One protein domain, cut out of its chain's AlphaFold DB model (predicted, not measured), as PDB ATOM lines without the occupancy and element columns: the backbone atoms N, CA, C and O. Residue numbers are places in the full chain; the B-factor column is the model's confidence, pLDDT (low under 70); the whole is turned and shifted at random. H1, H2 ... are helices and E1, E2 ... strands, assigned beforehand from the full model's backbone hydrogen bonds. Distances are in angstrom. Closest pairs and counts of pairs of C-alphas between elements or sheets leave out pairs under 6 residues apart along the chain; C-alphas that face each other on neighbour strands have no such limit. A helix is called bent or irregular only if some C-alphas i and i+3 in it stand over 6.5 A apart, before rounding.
ATOM      1  N   ARG A  81     171.688 126.096 260.416       92.62
ATOM      2  CA  ARG A  81     170.554 126.993 260.229       92.62
ATOM      3  C   ARG A  81     169.964 127.345 261.587       92.62
ATOM      4  O   ARG A  81     169.842 126.480 262.463       92.62
ATOM      5  N   VAL A  82     169.587 128.607 261.751       94.81
ATOM      6  CA  VAL A  82     168.843 129.074 262.921       94.81
ATOM      7  C   VAL A  82     167.346 129.007 262.635       94.81
ATOM      8  O   VAL A  82     166.879 129.390 261.570       94.81
ATOM      9  N   PHE A  83     166.576 128.542 263.611       95.25
ATOM     10  CA  PHE A  83     165.124 128.652 263.619       95.25
ATOM     11  C   PHE A  83     164.722 129.445 264.852       95.25
ATOM     12  O   PHE A  83     165.095 129.106 265.982       95.25
ATOM     13  N   TYR A  84     163.974 130.519 264.640       95.31
ATOM     14  CA  TYR A  84     163.525 131.365 265.729       95.31
ATOM     15  C   TYR A  84     162.431 130.670 266.530       95.31
ATOM     16  O   TYR A  84     161.532 130.032 265.983       95.31
ATOM     17  N   THR A  85     162.481 130.825 267.849       94.50
ATOM     18  CA  THR A  85     161.314 130.511 268.672       94.50
ATOM     19  C   THR A  85     160.282 131.622 268.568       94.50
ATOM     20  O   THR A  85     160.605 132.789 268.325       94.50
ATOM     21  N   LYS A  86     159.025 131.272 268.829       94.88
ATOM     22  CA  LYS A  86     157.937 132.243 268.916       94.88
ATOM     23  C   LYS A  86     158.253 133.350 269.921       94.88
ATOM     24  O   LYS A  86     157.981 134.518 269.663       94.88
ATOM     25  N   GLU A  87     158.830 132.993 271.064       94.62
ATOM     26  CA  GLU A  87     159.221 133.921 272.122       94.62
ATOM     27  C   GLU A  87     160.227 134.959 271.617       94.62
ATOM     28  O   GLU A  87     160.064 136.150 271.898       94.62
ATOM     29  N   PHE A  88     161.216 134.525 270.830       96.50
ATOM     30  CA  PHE A  88     162.192 135.419 270.214       96.50
ATOM     31  C   PHE A  88     161.532 136.380 269.220       96.50
ATOM     32  O   PHE A  88     161.713 137.589 269.340       96.50
ATOM     33  N   ILE A  89     160.687 135.880 268.310       97.31
ATOM     34  CA  ILE A  89     159.977 136.731 267.338       97.31
ATOM     35  C   ILE A  89     159.094 137.768 268.042       97.31
ATOM     36  O   ILE A  89     159.125 138.949 267.698       97.31
ATOM     37  N   VAL A  90     158.344 137.364 269.077       97.25
ATOM     38  CA  VAL A  90     157.525 138.300 269.868       97.25
ATOM     39  C   VAL A  90     158.377 139.411 270.472       97.25
ATOM     40  O   VAL A  90     157.937 140.562 270.511       97.25
ATOM     41  N   TYR A  91     159.565 139.076 270.974       97.56
ATOM     42  CA  TYR A  91     160.475 140.055 271.547       97.56
ATOM     43  C   TYR A  91     160.998 141.025 270.486       97.56
ATOM     44  O   TYR A  91     160.844 142.234 270.651       97.56
ATOM     45  N   VAL A  92     161.523 140.501 269.377       97.88
ATOM     46  CA  VAL A  92     162.064 141.288 268.259       97.88
ATOM     47  C   VAL A  92     161.030 142.291 267.743       97.88
ATOM     48  O   VAL A  92     161.319 143.482 267.654       97.88
ATOM     49  N   VAL A  93     159.796 141.851 267.480       97.69
ATOM     50  CA  VAL A  93     158.729 142.728 266.961       97.69
ATOM     51  C   VAL A  93     158.370 143.831 267.949       97.69
ATOM     52  O   VAL A  93     158.230 144.992 267.560       97.69
ATOM     53  N   LYS A  94     158.242 143.499 269.239       97.00
ATOM     54  CA  LYS A  94     157.988 144.504 270.282       97.00
ATOM     55  C   LYS A  94     159.122 145.514 270.351       97.00
ATOM     56  O   LYS A  94     158.862 146.713 270.390       97.00
ATOM     57  N   ARG A  95     160.363 145.034 270.324       97.94
ATOM     58  CA  ARG A  95     161.546 145.880 270.417       97.94
ATOM     59  C   ARG A  95     161.675 146.815 269.219       97.94
ATOM     60  O   ARG A  95     161.962 147.996 269.386       97.94
ATOM     61  N   TYR A  96     161.370 146.314 268.027       97.75
ATOM     62  CA  TYR A  96     161.354 147.106 266.804       97.75
ATOM     63  C   TYR A  96     160.285 148.207 266.863       97.75
ATOM     64  O   TYR A  96     160.565 149.373 266.581       97.75
ATOM     65  N   ALA A  97     159.079 147.869 267.331       96.50
ATOM     66  CA  ALA A  97     158.005 148.837 267.540       96.50
ATOM     67  C   ALA A  97     158.374 149.917 268.575       96.50
ATOM     68  O   ALA A  97     158.028 151.083 268.397       96.50
ATOM     69  N   GLU A  98     159.090 149.562 269.646       96.81
ATOM     70  CA  GLU A  98     159.561 150.518 270.659       96.81
ATOM     71  C   GLU A  98     160.568 151.531 270.099       96.81
ATOM     72  O   GLU A  98     160.541 152.698 270.489       96.81
ATOM     73  N   ILE A  99     161.453 151.095 269.200       96.94
ATOM     74  CA  ILE A  99     162.509 151.937 268.621       96.94
ATOM     75  C   ILE A  99     161.949 152.850 267.526       96.94
ATOM     76  O   ILE A  99     162.275 154.037 267.485       96.94
ATOM     77  N   HIS A 100     161.103 152.309 266.646       95.69
ATOM     78  CA  HIS A 100     160.645 153.008 265.441       95.69
ATOM     79  C   HIS A 100     159.250 153.643 265.579       95.69
ATOM     80  O   HIS A 100     158.897 154.540 264.807       95.69
ATOM     81  N   GLY A 101     158.454 153.227 266.569       93.94
ATOM     82  CA  GLY A 101     157.117 153.759 266.824       93.94
ATOM     83  C   GLY A 101     156.189 153.632 265.612       93.94
ATOM     84  O   GLY A 101     156.127 152.597 264.956       93.94
ATOM     85  N   GLU A 102     155.470 154.710 265.290       92.25
ATOM     86  CA  GLU A 102     154.552 154.764 264.140       92.25
ATOM     87  C   GLU A 102     155.255 154.662 262.775       92.25
ATOM     88  O   GLU A 102     154.590 154.449 261.766       92.25
ATOM     89  N   GLN A 103     156.581 154.827 262.729       94.44
ATOM     90  CA  GLN A 103     157.383 154.739 261.502       94.44
ATOM     91  C   GLN A 103     158.006 153.350 261.304       94.44
ATOM     92  O   GLN A 103     158.869 153.188 260.446       94.44
ATOM     93  N   ALA A 104     157.618 152.357 262.110       95.75
ATOM     94  CA  ALA A 104     158.118 150.997 261.982       95.75
ATOM     95  C   ALA A 104     157.748 150.397 260.615       95.75
ATOM     96  O   ALA A 104     156.571 150.214 260.300       95.75
ATOM     97  N   ASP A 105     158.768 150.057 259.825       96.94
ATOM     98  CA  ASP A 105     158.613 149.285 258.596       96.94
ATOM     99  C   ASP A 105     158.784 147.794 258.900       96.94
ATOM    100  O   ASP A 105     159.903 147.292 259.036       96.94
ATOM    101  N   TYR A 106     157.661 147.093 259.046       97.00
ATOM    102  CA  TYR A 106     157.649 145.656 259.325       97.00
ATOM    103  C   TYR A 106     157.957 144.796 258.098       97.00
ATOM    104  O   TYR A 106     158.296 143.630 258.263       97.00
ATOM    105  N   THR A 107     157.893 145.362 256.888       97.31
ATOM    106  CA  THR A 107     158.357 144.664 255.681       97.31
ATOM    107  C   THR A 107     159.872 144.543 255.740       97.31
ATOM    108  O   THR A 107     160.411 143.456 255.575       97.31
ATOM    109  N   HIS A 108     160.549 145.635 256.095       96.94
ATOM    110  CA  HIS A 108     161.992 145.614 256.296       96.94
ATOM    111  C   HIS A 108     162.415 144.709 257.466       96.94
ATOM    112  O   HIS A 108     163.397 143.981 257.360       96.94
ATOM    113  N   LEU A 109     161.654 144.691 258.570       97.69
ATOM    114  CA  LEU A 109     161.922 143.749 259.663       97.69
ATOM    115  C   LEU A 109     161.818 142.285 259.202       97.69
ATOM    116  O   LEU A 109     162.645 141.469 259.605       97.69
ATOM    117  N   GLN A 110     160.815 141.957 258.383       97.81
ATOM    118  CA  GLN A 110     160.663 140.618 257.814       97.81
ATOM    119  C   GLN A 110     161.880 140.245 256.958       97.81
ATOM    120  O   GLN A 110     162.443 139.176 257.161       97.81
ATOM    121  N   GLU A 111     162.351 141.147 256.089       97.00
ATOM    122  CA  GLU A 111     163.561 140.931 255.278       97.00
ATOM    123  C   GLU A 111     164.800 140.662 256.146       97.00
ATOM    124  O   GLU A 111     165.557 139.732 255.879       97.00
ATOM    125  N   ILE A 112     164.992 141.435 257.221       97.31
ATOM    126  CA  ILE A 112     166.109 141.228 258.152       97.31
ATOM    127  C   ILE A 112     166.018 139.846 258.819       97.31
ATOM    128  O   ILE A 112     167.034 139.169 258.966       97.31
ATOM    129  N   LEU A 113     164.823 139.425 259.248       96.94
ATOM    130  CA  LEU A 113     164.611 138.113 259.872       96.94
ATOM    131  C   LEU A 113     164.888 136.962 258.897       96.94
ATOM    132  O   LEU A 113     165.535 135.986 259.298       96.94
ATOM    133  N   ASP A 114     164.421 137.106 257.655       95.19
ATOM    134  CA  ASP A 114     164.582 136.144 256.559       95.19
ATOM    135  C   ASP A 114     166.044 135.986 256.128       95.19
ATOM    136  O   ASP A 114     166.428 134.927 255.652       95.19
ATOM    137  N   GLU A 115     166.885 137.002 256.302       95.00
ATOM    138  CA  GLU A 115     168.320 136.883 256.020       95.00
ATOM    139  C   GLU A 115     169.090 136.380 257.247       95.00
ATOM    140  O   GLU A 115     169.907 135.463 257.156       95.00
ATOM    141  N   ALA A 116     168.797 136.920 258.435       95.50
ATOM    142  CA  ALA A 116     169.587 136.664 259.637       95.50
ATOM    143  C   ALA A 116     169.640 135.182 260.048       95.50
ATOM    144  O   ALA A 116     170.605 134.758 260.681       95.50
ATOM    145  N   HIS A 117     168.659 134.361 259.666       92.31
ATOM    146  CA  HIS A 117     168.655 132.945 260.041       92.31
ATOM    147  C   HIS A 117     169.737 132.093 259.342       92.31
ATOM    148  O   HIS A 117     170.030 130.986 259.809       92.31
ATOM    149  N   TYR A 118     170.361 132.628 258.282       93.06
ATOM    150  CA  TYR A 118     171.546 132.068 257.618       93.06
ATOM    151  C   TYR A 118     172.868 132.624 258.150       93.06
ATOM    152  O   TYR A 118     173.924 132.048 257.911       93.06
ATOM    153  N   GLU A 119     172.818 133.729 258.884       95.19
ATOM    154  CA  GLU A 119     173.970 134.594 259.139       95.19
ATOM    155  C   GLU A 119     174.358 134.565 260.624       95.19
ATOM    156  O   GLU A 119     174.550 135.593 261.284       95.19
ATOM    157  N   PHE A 120     174.421 133.353 261.186       94.75
ATOM    158  CA  PHE A 120     174.765 133.120 262.586       94.75
ATOM    159  C   PHE A 120     176.170 132.541 262.729       94.75
ATOM    160  O   PHE A 120     176.439 131.404 262.357       94.75
ATOM    161  N   ILE A 121     177.069 133.288 263.363       93.81
ATOM    162  CA  ILE A 121     178.449 132.858 263.580       93.81
ATOM    163  C   ILE A 121     178.522 132.055 264.881       93.81
ATOM    164  O   ILE A 121     178.651 132.624 265.968       93.81
ATOM    165  N   LEU A 122     178.498 130.720 264.783       91.88
ATOM    166  CA  LEU A 122     178.542 129.805 265.938       91.88
ATOM    167  C   LEU A 122     179.689 130.109 266.915       91.88
ATOM    168  O   LEU A 122     179.474 130.174 268.127       91.88
ATOM    169  N   LYS A 123     180.901 130.338 266.395       92.56
ATOM    170  CA  LYS A 123     182.110 130.609 267.195       92.56
ATOM    171  C   LYS A 123     182.022 131.884 268.027       92.56
ATOM    172  O   LYS A 123     182.612 131.954 269.103       92.56
ATOM    173  N   GLU A 124     181.285 132.866 267.531       94.00
ATOM    174  CA  GLU A 124     181.084 134.159 268.184       94.00
ATOM    175  C   GLU A 124     179.733 134.225 268.919       94.00
ATOM    176  O   GLU A 124     179.505 135.161 269.681       94.00
ATOM    177  N   ASN A 125     178.867 133.217 268.739       93.06
ATOM    178  CA  ASN A 125     177.506 133.143 269.273       93.06
ATOM    179  C   ASN A 125     176.703 134.425 268.987       93.06
ATOM    180  O   ASN A 125     176.108 135.013 269.898       93.06
ATOM    181  N   ARG A 126     176.736 134.889 267.732       95.56
ATOM    182  CA  ARG A 126     176.140 136.164 267.316       95.56
ATOM    183  C   ARG A 126     175.670 136.154 265.865       95.56
ATOM    184  O   ARG A 126     176.201 135.394 265.058       95.56
ATOM    185  N   PHE A 127     174.735 137.040 265.542       97.06
ATOM    186  CA  PHE A 127     174.331 137.305 264.161       97.06
ATOM    187  C   PHE A 127     175.258 138.342 263.521       97.06
ATOM    188  O   PHE A 127     175.578 139.365 264.134       97.06
ATOM    189  N   ALA A 128     175.711 138.078 262.297       96.75
ATOM    190  CA  ALA A 128     176.490 139.023 261.504       96.75
ATOM    191  C   ALA A 128     176.467 138.647 260.021       96.75
ATOM    192  O   ALA A 128     176.728 137.499 259.691       96.75
ATOM    193  N   ALA A 129     176.240 139.637 259.159       95.69
ATOM    194  CA  ALA A 129     176.267 139.484 257.710       95.69
ATOM    195  C   ALA A 129     177.070 140.623 257.073       95.69
ATOM    196  O   ALA A 129     177.059 141.753 257.568       95.69
ATOM    197  N   ASP A 130     177.739 140.336 255.955       95.38
ATOM    198  CA  ASP A 130     178.482 141.342 255.187       95.38
ATOM    199  C   ASP A 130     177.585 142.084 254.176       95.38
ATOM    200  O   ASP A 130     177.899 143.205 253.766       95.38
ATOM    201  N   HIS A 131     176.474 141.471 253.747       93.62
ATOM    202  CA  HIS A 131     175.588 141.994 252.697       93.62
ATOM    203  C   HIS A 131     174.359 142.748 253.215       93.62
ATOM    204  O   HIS A 131     173.723 143.455 252.432       93.62
ATOM    205  N   MET A 132     174.029 142.631 254.505       94.94
ATOM    206  CA  MET A 132     172.884 143.294 255.133       94.94
ATOM    207  C   MET A 132     173.192 143.660 256.590       94.94
ATOM    208  O   MET A 132     173.868 142.918 257.298       94.94
ATOM    209  N   ASP A 133     172.665 144.794 257.058       96.19
ATOM    210  CA  ASP A 133     172.726 145.140 258.478       96.19
ATOM    211  C   ASP A 133     171.679 144.349 259.272       96.19
ATOM    212  O   ASP A 133     170.510 144.722 259.349       96.19
ATOM    213  N   ILE A 134     172.127 143.253 259.881       97.62
ATOM    214  CA  ILE A 134     171.320 142.426 260.786       97.62
ATOM    215  C   ILE A 134     171.652 142.675 262.266       97.62
ATOM    216  O   ILE A 134     171.270 141.888 263.136       97.62
ATOM    217  N   SER A 135     172.353 143.774 262.582       97.12
ATOM    218  CA  SER A 135     172.790 144.088 263.951       97.12
ATOM    219  C   SER A 135     171.629 144.237 264.932       97.12
ATOM    220  O   SER A 135     171.780 143.930 266.112       97.12
ATOM    221  N   PHE A 136     170.447 144.626 264.448       98.12
ATOM    222  CA  PHE A 136     169.235 144.679 265.258       98.12
ATOM    223  C   PHE A 136     168.829 143.299 265.812       98.12
ATOM    224  O   PHE A 136     168.441 143.195 266.979       98.12
ATOM    225  N   ILE A 137     168.955 142.232 265.014       98.19
ATOM    226  CA  ILE A 137     168.658 140.863 265.464       98.19
ATOM    227  C   ILE A 137     169.694 140.405 266.487       98.19
ATOM    228  O   ILE A 137     169.315 139.849 267.521       98.19
ATOM    229  N   ASP A 138     170.982 140.697 266.255       98.19
ATOM    230  CA  ASP A 138     172.027 140.386 267.239       98.19
ATOM    231  C   ASP A 138     171.807 141.128 268.558       98.19
ATOM    232  O   ASP A 138     171.901 140.526 269.626       98.19
ATOM    233  N   GLN A 139     171.437 142.409 268.491       98.25
ATOM    234  CA  GLN A 139     171.107 143.200 269.671       98.25
ATOM    235  C   GLN A 139     169.931 142.583 270.435       98.25
ATOM    236  O   GLN A 139     170.014 142.438 271.651       98.25
ATOM    237  N   CYS A 140     168.854 142.184 269.753       98.31
ATOM    238  CA  CYS A 140     167.723 141.523 270.409       98.31
ATOM    239  C   CYS A 140     168.145 140.214 271.088       98.31
ATOM    240  O   CYS A 140     167.698 139.910 272.193       98.31
ATOM    241  N   TYR A 141     169.018 139.438 270.444       97.88
ATOM    242  CA  TYR A 141     169.551 138.213 271.027       97.88
ATOM    243  C   TYR A 141     170.436 138.492 272.248       97.88
ATOM    244  O   TYR A 141     170.334 137.789 273.252       97.88
ATOM    245  N   GLU A 142     171.245 139.549 272.212       97.88
ATOM    246  CA  GLU A 142     172.054 140.003 273.344       97.88
ATOM    247  C   GLU A 142     171.217 140.527 274.516       97.88
ATOM    248  O   GLU A 142     171.494 140.173 275.661       97.88
ATOM    249  N   GLU A 143     170.166 141.308 274.252       97.88
ATOM    250  CA  GLU A 143     169.230 141.798 275.275       97.88
ATOM    251  C   GLU A 143     168.480 140.641 275.969       97.88
ATOM    252  O   GLU A 143     168.082 140.763 277.129       97.88
ATOM    253  N   LEU A 144     168.353 139.495 275.293       96.50
ATOM    254  CA  LEU A 144     167.869 138.223 275.842       96.50
ATOM    255  C   LEU A 144     168.994 137.346 276.425       96.50
ATOM    256  O   LEU A 144     168.839 136.132 276.553       96.50
ATOM    257  N   GLU A 145     170.131 137.952 276.770       96.12
ATOM    258  CA  GLU A 145     171.306 137.311 277.375       96.12
ATOM    259  C   GLU A 145     171.908 136.185 276.517       96.12
ATOM    260  O   GLU A 145     172.537 135.257 277.033       96.12
ATOM    261  N   ARG A 146     171.714 136.248 275.192       93.62
ATOM    262  CA  ARG A 146     172.108 135.210 274.225       93.62
ATOM    263  C   ARG A 146     171.600 133.823 274.643       93.62
ATOM    264  O   ARG A 146     172.319 132.820 274.567       93.62
ATOM    265  N   ASN A 147     170.358 133.780 275.135       88.06
ATOM    266  CA  ASN A 147     169.727 132.569 275.632       88.06
ATOM    267  C   ASN A 147     169.480 131.559 274.496       88.06
ATOM    268  O   ASN A 147     168.690 131.787 273.584       88.06
ATOM    269  N   GLN A 148     170.115 130.394 274.607       82.06
ATOM    270  CA  GLN A 148     170.048 129.289 273.644       82.06
ATOM    271  C   GLN A 148     168.663 128.632 273.532       82.06
ATOM    272  O   GLN A 148     168.468 127.778 272.669       82.06
ATOM    273  N   ASP A 149     167.716 128.991 274.397       86.31
ATOM    274  CA  ASP A 149     166.317 128.577 274.282       86.31
ATOM    275  C   ASP A 149     165.506 129.522 273.382       86.31
ATOM    276  O   ASP A 149     164.409 129.167 272.970       86.31
ATOM    277  N   CYS A 150     166.037 130.699 273.031       91.25
ATOM    278  CA  CYS A 150     165.398 131.621 272.089       91.25
ATOM    279  C   CYS A 150     165.590 131.200 270.626       91.25
ATOM    280  O   CYS A 150     164.807 131.607 269.763       91.25
ATOM    281  N   LEU A 151     166.602 130.376 270.351       94.19
ATOM    282  CA  LEU A 151     166.986 129.928 269.017       94.19
ATOM    283  C   LEU A 151     167.130 128.407 268.995       94.19
ATOM    284  O   LEU A 151     167.763 127.812 269.870       94.19
ATOM    285  N   ILE A 152     166.617 127.769 267.951       95.06
ATOM    286  CA  ILE A 152     166.950 126.384 267.635       95.06
ATOM    287  C   ILE A 152     168.042 126.409 266.570       95.06
ATOM    288  O   ILE A 152     167.806 126.833 265.447       95.06
ATOM    289  N   ILE A 153     169.237 125.941 266.915       94.44
ATOM    290  CA  ILE A 153     170.342 125.769 265.973       94.44
ATOM    291  C   ILE A 153     170.303 124.324 265.487       94.44
ATOM    292  O   ILE A 153     170.453 123.383 266.277       94.44
ATOM    293  N   GLY A 154     170.078 124.149 264.190       94.44
ATOM    294  CA  GLY A 154     170.103 122.860 263.512       94.44
ATOM    295  C   GLY A 154     171.338 122.729 262.632       94.44
ATOM    296  O   GLY A 154     171.691 123.678 261.947       94.44
ATOM    297  N   ILE A 155     171.972 121.557 262.619       94.06
ATOM    298  CA  ILE A 155     172.967 121.204 261.595       94.06
ATOM    299  C   ILE A 155     172.293 120.309 260.570       94.06
ATOM    300  O   ILE A 155     171.757 119.261 260.938       94.06
ATOM    301  N   GLU A 156     172.320 120.706 259.306       92.50
ATOM    302  CA  GLU A 156     171.746 119.925 258.217       92.50
ATOM    303  C   GLU A 156     172.401 118.533 258.151       92.50
ATOM    304  O   GLU A 156     173.625 118.383 258.135       92.50
ATOM    305  N   THR A 157     171.583 117.482 258.172       89.62
ATOM    306  CA  THR A 157     172.030 116.087 258.024       89.62
ATOM    307  C   THR A 157     171.757 115.557 256.626       89.62
ATOM    308  O   THR A 157     172.469 114.674 256.144       89.62
ATOM    309  N   TYR A 158     170.705 116.062 255.993       83.62
ATOM    310  CA  TYR A 158     170.244 115.658 254.678       83.62
ATOM    311  C   TYR A 158     169.376 116.767 254.098       83.62
ATOM    312  O   TYR A 158     168.480 117.237 254.794       83.62
ATOM    313  N   ALA A 159     169.568 117.099 252.826       84.19
ATOM    314  CA  ALA A 159     168.648 117.931 252.064       84.19
ATOM    315  C   ALA A 159     168.364 117.323 250.690       84.19
ATOM    316  O   ALA A 159     169.228 116.709 250.055       84.19
ATOM    317  N   ASP A 160     167.135 117.512 250.230       84.25
ATOM    318  CA  ASP A 160     166.690 117.248 248.872       84.25
ATOM    319  C   ASP A 160     165.825 118.407 248.353       84.25
ATOM    320  O   ASP A 160     165.675 119.443 248.995       84.25
ATOM    321  N   CYS A 161     165.259 118.257 247.156       76.75
ATOM    322  CA  CYS A 161     164.406 119.283 246.555       76.75
ATOM    323  C   CYS A 161     163.050 119.482 247.261       76.75
ATOM    324  O   CYS A 161     162.286 120.358 246.857       76.75
ATOM    325  N   GLY A 162     162.712 118.657 248.257       77.25
ATOM    326  CA  GLY A 162     161.485 118.743 249.046       77.25
ATOM    327  C   GLY A 162     161.700 119.329 250.441       77.25
ATOM    328  O   GLY A 162     160.771 119.924 250.992       77.25
ATOM    329  N   GLY A 163     162.899 119.204 251.006       86.31
ATOM    330  CA  GLY A 163     163.234 119.762 252.310       86.31
ATOM    331  C   GLY A 163     164.565 119.265 252.855       86.31
ATOM    332  O   GLY A 163     165.349 118.618 252.168       86.31
ATOM    333  N   ALA A 164     164.792 119.552 254.129       90.38
ATOM    334  CA  ALA A 164     165.980 119.180 254.864       90.38
ATOM    335  C   ALA A 164     165.636 118.569 256.228       90.38
ATOM    336  O   ALA A 164     164.615 118.874 256.851       90.38
ATOM    337  N   GLU A 165     166.503 117.682 256.697       91.88
ATOM    338  CA  GLU A 165     166.526 117.187 258.064       91.88
ATOM    339  C   GLU A 165     167.688 117.849 258.805       91.88
ATOM    340  O   GLU A 165     168.802 117.945 258.293       91.88
ATOM    341  N   TYR A 166     167.420 118.281 260.032       93.38
ATOM    342  CA  TYR A 166     168.370 118.980 260.879       93.38
ATOM    343  C   TYR A 166     168.579 118.217 262.174       93.38
ATOM    344  O   TYR A 166     167.626 117.806 262.838       93.38
ATOM    345  N   MET A 167     169.836 118.074 262.573       93.44
ATOM    346  CA  MET A 167     170.224 117.634 263.901       93.44
ATOM    347  C   MET A 167     170.202 118.826 264.850       93.44
ATOM    348  O   MET A 167     170.937 119.789 264.653       93.44
ATOM    349  N   ILE A 168     169.370 118.764 265.888       94.25
ATOM    350  CA  ILE A 168     169.128 119.915 266.756       94.25
ATOM    351  C   ILE A 168     170.187 119.990 267.859       94.25
ATOM    352  O   ILE A 168     170.336 119.058 268.660       94.25
ATOM    353  N   MET A 169     170.908 121.109 267.906       92.62
ATOM    354  CA  MET A 169     172.037 121.348 268.810       92.62
ATOM    355  C   MET A 169     171.656 122.132 270.066       92.62
ATOM    356  O   MET A 169     172.344 122.031 271.084       92.62
ATOM    357  N   THR A 170     170.552 122.878 270.030       91.00
ATOM    358  CA  THR A 170     170.115 123.770 271.121       91.00
ATOM    359  C   THR A 170     168.658 123.507 271.526       91.00
ATOM    360  O   THR A 170     168.078 122.521 271.079       91.00
ATOM    361  N   SER A 171     168.113 124.330 272.435       88.00
ATOM    362  CA  SER A 171     166.758 124.237 273.012       88.00
ATOM    363  C   SER A 171     166.430 122.972 273.832       88.00
ATOM    364  O   SER A 171     167.302 122.175 274.191       88.00
ATOM    365  N   ASP A 172     165.151 122.770 274.159       86.56
ATOM    366  CA  ASP A 172     164.627 121.545 274.772       86.56
ATOM    367  C   ASP A 172     164.605 120.348 273.796       86.56
ATOM    368  O   ASP A 172     164.337 119.215 274.205       86.56
ATOM    369  N   LYS A 173     164.908 120.580 272.510       88.88
ATOM    370  CA  LYS A 173     164.947 119.563 271.447       88.88
ATOM    371  C   LYS A 173     166.350 119.024 271.152       88.88
ATOM    372  O   LYS A 173     166.522 118.279 270.186       88.88
ATOM    373  N   LYS A 174     167.358 119.307 271.984       90.75
ATOM    374  CA  LYS A 174     168.687 118.671 271.870       90.75
ATOM    375  C   LYS A 174     168.558 117.146 271.842       90.75
ATOM    376  O   LYS A 174     167.912 116.550 272.701       90.75
ATOM    377  N   GLY A 175     169.200 116.499 270.870       87.62
ATOM    378  CA  GLY A 175     169.109 115.043 270.678       87.62
ATOM    379  C   GLY A 175     167.944 114.583 269.799       87.62
ATOM    380  O   GLY A 175     167.745 113.374 269.627       87.62
ATOM    381  N   TYR A 176     167.189 115.523 269.233       91.25
ATOM    382  CA  TYR A 176     166.194 115.259 268.206       91.25
ATOM    383  C   TYR A 176     166.722 115.647 266.828       91.25
ATOM    384  O   TYR A 176     167.591 116.505 266.674       91.25
ATOM    385  N   ARG A 177     166.135 115.020 265.814       90.31
ATOM    386  CA  ARG A 177     166.117 115.543 264.452       90.31
ATOM    387  C   ARG A 177     164.807 116.286 264.212       90.31
ATOM    388  O   ARG A 177     163.784 115.865 264.757       90.31
ATOM    389  N   GLY A 178     164.838 117.341 263.410       91.94
ATOM    390  CA  GLY A 178     163.659 118.065 262.934       91.94
ATOM    391  C   GLY A 178     163.663 118.141 261.412       91.94
ATOM    392  O   GLY A 178     164.717 118.309 260.809       91.94
ATOM    393  N   GLY A 179     162.498 117.990 260.791       91.62
ATOM    394  CA  GLY A 179     162.312 118.240 259.365       91.62
ATOM    395  C   GLY A 179     161.915 119.693 259.121       91.62
ATOM    396  O   GLY A 179     161.026 120.203 259.806       91.62
ATOM    397  N   GLY A 180     162.553 120.325 258.140       89.00
ATOM    398  CA  GLY A 180     162.160 121.611 257.568       89.00
ATOM    399  C   GLY A 180     161.918 121.446 256.070       89.00
ATOM    400  O   GLY A 180     162.828 121.079 255.336       89.00
ATOM    401  N   TYR A 181     160.690 121.674 255.611       84.31
ATOM    402  CA  TYR A 181     160.324 121.560 254.193       84.31
ATOM    403  C   TYR A 181     160.253 122.937 253.539       84.31
ATOM    404  O   TYR A 181     160.056 123.940 254.223       84.31
ATOM    405  N   HIS A 182     160.376 123.003 252.212       77.75
ATOM    406  CA  HIS A 182     160.204 124.272 251.506       77.75
ATOM    407  C   HIS A 182     158.838 124.902 251.823       77.75
ATOM    408  O   HIS A 182     157.799 124.262 251.657       77.75
ATOM    409  N   GLY A 183     158.851 126.160 252.273       78.25
ATOM    410  CA  GLY A 183     157.642 126.889 252.668       78.25
ATOM    411  C   GLY A 183     157.052 126.455 254.012       78.25
ATOM    412  O   GLY A 183     155.907 126.789 254.306       78.25
ATOM    413  N   MET A 184     157.795 125.692 254.819       90.69
ATOM    414  CA  MET A 184     157.384 125.339 256.172       90.69
ATOM    415  C   MET A 184     157.628 126.511 257.129       90.69
ATOM    416  O   MET A 184     158.683 126.626 257.753       90.69
ATOM    417  N   SER A 185     156.618 127.362 257.248       94.38
ATOM    418  CA  SER A 185     156.623 128.537 258.113       94.38
ATOM    419  C   SER A 185     155.365 128.621 258.978       94.38
ATOM    420  O   SER A 185     154.360 127.949 258.729       94.38
ATOM    421  N   GLU A 186     155.435 129.447 260.014       94.81
ATOM    422  CA  GLU A 186     154.285 129.894 260.794       94.81
ATOM    423  C   GLU A 186     154.116 131.402 260.659       94.81
ATOM    424  O   GLU A 186     155.096 132.146 260.667       94.81
ATOM    425  N   ASP A 187     152.858 131.836 260.596       96.69
ATOM    426  CA  ASP A 187     152.484 133.239 260.711       96.69
ATOM    427  C   ASP A 187     152.152 133.557 262.168       96.69
ATOM    428  O   ASP A 187     151.416 132.828 262.846       96.69
ATOM    429  N   LEU A 188     152.674 134.677 262.651       96.19
ATOM    430  CA  LEU A 188     152.441 135.161 263.996       96.19
ATOM    431  C   LEU A 188     151.924 136.593 263.975       96.19
ATOM    432  O   LEU A 188     152.644 137.532 263.643       96.19
ATOM    433  N   ASP A 189     150.676 136.742 264.416       95.94
ATOM    434  CA  ASP A 189     150.022 138.036 264.554       95.94
ATOM    435  C   ASP A 189     150.326 138.684 265.911       95.94
ATOM    436  O   ASP A 189     149.972 138.167 266.978       95.94
ATOM    437  N   ILE A 190     150.944 139.863 265.874       92.50
ATOM    438  CA  ILE A 190     151.299 140.672 267.041       92.50
ATOM    439  C   ILE A 190     150.718 142.068 266.828       92.50
ATOM    440  O   ILE A 190     151.225 142.855 266.040       92.50
ATOM    441  N   ASN A 191     149.630 142.391 267.534       89.06
ATOM    442  CA  ASN A 191     148.958 143.699 267.454       89.06
ATOM    443  C   ASN A 191     148.559 144.129 266.023       89.06
ATOM    444  O   ASN A 191     148.578 145.315 265.705       89.06
ATOM    445  N   GLY A 192     148.176 143.173 265.172       89.19
ATOM    446  CA  GLY A 192     147.787 143.434 263.779       89.19
ATOM    447  C   GLY A 192     148.952 143.477 262.786       89.19
ATOM    448  O   GLY A 192     148.723 143.792 261.623       89.19
ATOM    449  N   ILE A 193     150.169 143.162 263.231       93.69
ATOM    450  CA  ILE A 193     151.344 142.924 262.386       93.69
ATOM    451  C   ILE A 193     151.526 141.417 262.258       93.69
ATOM    452  O   ILE A 193     151.563 140.730 263.278       93.69
ATOM    453  N   THR A 194     151.671 140.919 261.036       96.69
ATOM    454  CA  THR A 194     151.967 139.509 260.770       96.69
ATOM    455  C   THR A 194     153.450 139.369 260.450       96.69
ATOM    456  O   THR A 194     153.940 140.045 259.548       96.69
ATOM    457  N   ILE A 195     154.148 138.505 261.187       97.50
ATOM    458  CA  ILE A 195     155.504 138.052 260.863       97.50
ATOM    459  C   ILE A 195     155.448 136.571 260.532       97.50
ATOM    460  O   ILE A 195     154.863 135.793 261.286       97.50
ATOM    461  N   THR A 196     156.085 136.189 259.436       96.62
ATOM    462  CA  THR A 196     156.238 134.797 259.025       96.62
ATOM    463  C   THR A 196     157.641 134.329 259.401       96.62
ATOM    464  O   THR A 196     158.610 135.049 259.193       96.62
ATOM    465  N   TYR A 197     157.792 133.139 259.976       94.06
ATOM    466  CA  TYR A 197     159.116 132.582 260.279       94.06
ATOM    467  C   TYR A 197     159.158 131.080 260.021       94.06
ATOM    468  O   TYR A 197     158.160 130.376 260.187       94.06
ATOM    469  N   GLU A 198     160.317 130.583 259.589       92.69
ATOM    470  CA  GLU A 198     160.522 129.154 259.363       92.69
ATOM    471  C   GLU A 198     160.435 128.362 260.669       92.69
ATOM    472  O   GLU A 198     160.956 128.772 261.712       92.69
ATOM    473  N   ILE A 199     159.822 127.182 260.592       92.69
ATOM    474  CA  ILE A 199     159.693 126.274 261.731       92.69
ATOM    475  C   ILE A 199     160.231 124.883 261.412       92.69
ATOM    476  O   ILE A 199     160.240 124.426 260.270       92.69
ATOM    477  N   LEU A 200     160.620 124.168 262.467       92.50
ATOM    478  CA  LEU A 200     160.904 122.739 262.416       92.50
ATOM    479  C   LEU A 200     159.703 121.932 262.904       92.50
ATOM    480  O   LEU A 200     159.015 122.306 263.859       92.50
ATOM    481  N   ASN A 201     159.492 120.764 262.303       89.69
ATOM    482  CA  ASN A 201     158.488 119.803 262.750       89.69
ATOM    483  C   ASN A 201     158.984 118.360 262.564       89.69
ATOM    484  O   ASN A 201     160.166 118.119 262.338       89.69
ATOM    485  N   TYR A 202     158.091 117.378 262.693       86.88
ATOM    486  CA  TYR A 202     158.379 115.952 262.508       86.88
ATOM    487  C   TYR A 202     159.531 115.458 263.384       86.88
ATOM    488  O   TYR A 202     160.360 114.646 262.969       86.88
ATOM    489  N   TYR A 203     159.559 115.952 264.623       90.19
ATOM    490  CA  TYR A 203     160.612 115.639 265.571       90.19
ATOM    491  C   TYR A 203     160.706 114.135 265.824       90.19
ATOM    492  O   TYR A 203     159.722 113.473 266.158       90.19
ATOM    493  N   GLY A 204     161.916 113.600 265.711       86.94
ATOM    494  CA  GLY A 204     162.225 112.218 266.062       86.94
ATOM    495  C   GLY A 204     163.482 112.160 266.906       86.94
ATOM    496  O   GLY A 204     164.407 112.940 266.685       86.94
ATOM    497  N   THR A 205     163.549 111.241 267.867       86.31
ATOM    498  CA  THR A 205     164.805 111.081 268.602       86.31
ATOM    499  C   THR A 205     165.860 110.494 267.673       86.31
ATOM    500  O   THR A 205     165.581 109.680 266.789       86.31
ATOM    501  N   VAL A 206     167.104 110.884 267.899       75.69
ATOM    502  CA  VAL A 206     168.264 110.375 267.159       75.69
ATOM    503  C   VAL A 206     168.445 108.864 267.349       75.69
ATOM    504  O   VAL A 206     168.919 108.173 266.447       75.69
ATOM    505  N   GLY A 207     167.992 108.325 268.485       71.94
ATOM    506  CA  GLY A 207     168.043 106.894 268.777       71.94
ATOM    507  C   GLY A 207     167.030 106.053 268.000       71.94
ATOM    508  O   GLY A 207     167.349 104.922 267.624       71.94
ATOM    509  N   ASP A 208     165.838 106.588 267.713       72.12
ATOM    510  CA  ASP A 208     164.747 105.810 267.113       72.12
ATOM    511  C   ASP A 208     165.123 105.219 265.755       72.12
ATOM    512  O   ASP A 208     164.731 104.098 265.428       72.12
ATOM    513  N   THR A 209     165.896 105.950 264.955       61.81
ATOM    514  CA  THR A 209     166.178 105.558 263.574       61.81
ATOM    515  C   THR A 209     167.275 104.498 263.489       61.81
ATOM    516  O   THR A 209     167.105 103.482 262.817       61.81
ATOM    517  N   ILE A 210     168.357 104.658 264.251       63.00
ATOM    518  CA  ILE A 210     169.456 103.682 264.293       63.00
ATOM    519  C   ILE A 210     169.044 102.394 265.000       63.00
ATOM    520  O   ILE A 210     169.444 101.314 264.561       63.00
TER     521      ILE A 210
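This is residues 81 to 210 of the 223 residues of an uncharacterized protein of Chryseobacterium indologenes (UniProt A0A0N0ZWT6). The domain is an elongated body with a strongly twisted, curled sheet of five strands, E1, E2, E3, E4 and E7, towards one end and a group of three helices, H1, H2 and H3, towards the other. The two-stranded hairpin E5 and E6 reaches along the helices and packs on H1 and H2, with H3 on the other side of them; the end of H1, residues 98 to 103, sticks out at one end of the long axis, and the short H4 makes the other tip. The printed part has 130 residues with four named helices and seven named strands, in the order E1 H1 H2 H3 E2 E3 E4 E5 E6 E7 H4, and its class is mixed, helices and strands. The larger sheet has the order E1 - E2 - E3 - E4 - E7, and both sheets are antiparallel throughout. The whole is compact, with a radius of gyration of the C-alphas of 15.1 A and spans of 53 by 30 by 27 A.

In the larger sheet, E2, residues 151 to 159, bends by 59 degrees at residue 156. Its pairing is staggered: residues 151 to 154 pair with the edge strand E1, residues 81 to 84, and residues 154 to 159 with E3, residues 163 to 168. N 83 and O 152 are 2.8 A apart, and N 155 and O 167 are 2.9 A apart, both within hydrogen-bond range. E3 and E4, residues 176 to 181, form a hairpin, with N 166 and O 178 at 2.8 A. E2 E3 E4 make a meander, each strand the antiparallel neighbour of the one before. The other edge strand, E7, residues 201 to 205, is the neighbour of E4, with N 177 and O 204 at 2.8 A. H4, residues 206 to 210, only grazes this sheet, with its residues 206 to 208. E6, residues 193 to 198, runs on into E7 across a break of 2 residues, at 39 degrees. E5, residues 185 to 190, forms a hairpin with E6, and N 188 and O 195 are 2.8 A apart. The closest C-alphas of E5 and H1, residues 86 to 103, are those of Ile 190 and Val 90, 7.2 A apart. Those of E6 and H2, residues 106 to 116, are Ile 195 and Gln 110, 6.5 A apart. H1 and H2 are close but not clearly touching, with Tyr 96 and Leu 109 closest, their C-alphas 7.9 A apart. H1 touches H3, residues 135 to 143, with its residues 88 to 95 alone, at a steep tilt of 59 degrees; the closest C-alphas are those of Val 92 and Cys 140, 6.1 A apart. H2 and H3 only just touch, with 3 pairs of C-alphas within 8 A, Ala 116 and Ile 137 closest at 7.2 A. In H2 and H3 every O i to N i+4 pair is within hydrogen-bond range; in H1 12 of 14 are, and in H4 0 of 1, with 0 of 2 O i to N i+3 pairs.

E1 begins at C-alpha 81, (170.554, 126.993, 260.229). E2, the longest strand, measures 20.8 A from first to last C-alpha; E3 measures 15.6 A, E4 16.4 A, E5 16.0 A, E6 16.8 A, E7 12.3 A and E1 9.9 A. H1 measures 23.7 A and ends at C-alpha 103, (157.383, 154.739, 261.502). It has a kink of 55 degrees near residue 97 and is irregular, with C-alphas 99 and 102 lying 9.6 A apart. H2 measures 14.9 A, H3 12.1 A and H4 7.4 A, ending at C-alpha 210, (169.456, 103.682, 264.293).

The two C-alphas farthest apart are those of Glu 102 and Ile 210, 53.2 A. The printed part has no cut. The one long link joins H2 to H3, residues 117 to 134, in which residues 120 to 121 pair antiparallel with residues 126 to 127. The mean pLDDT of the printed part is 92.2, and residues 209 to 210 are under 70.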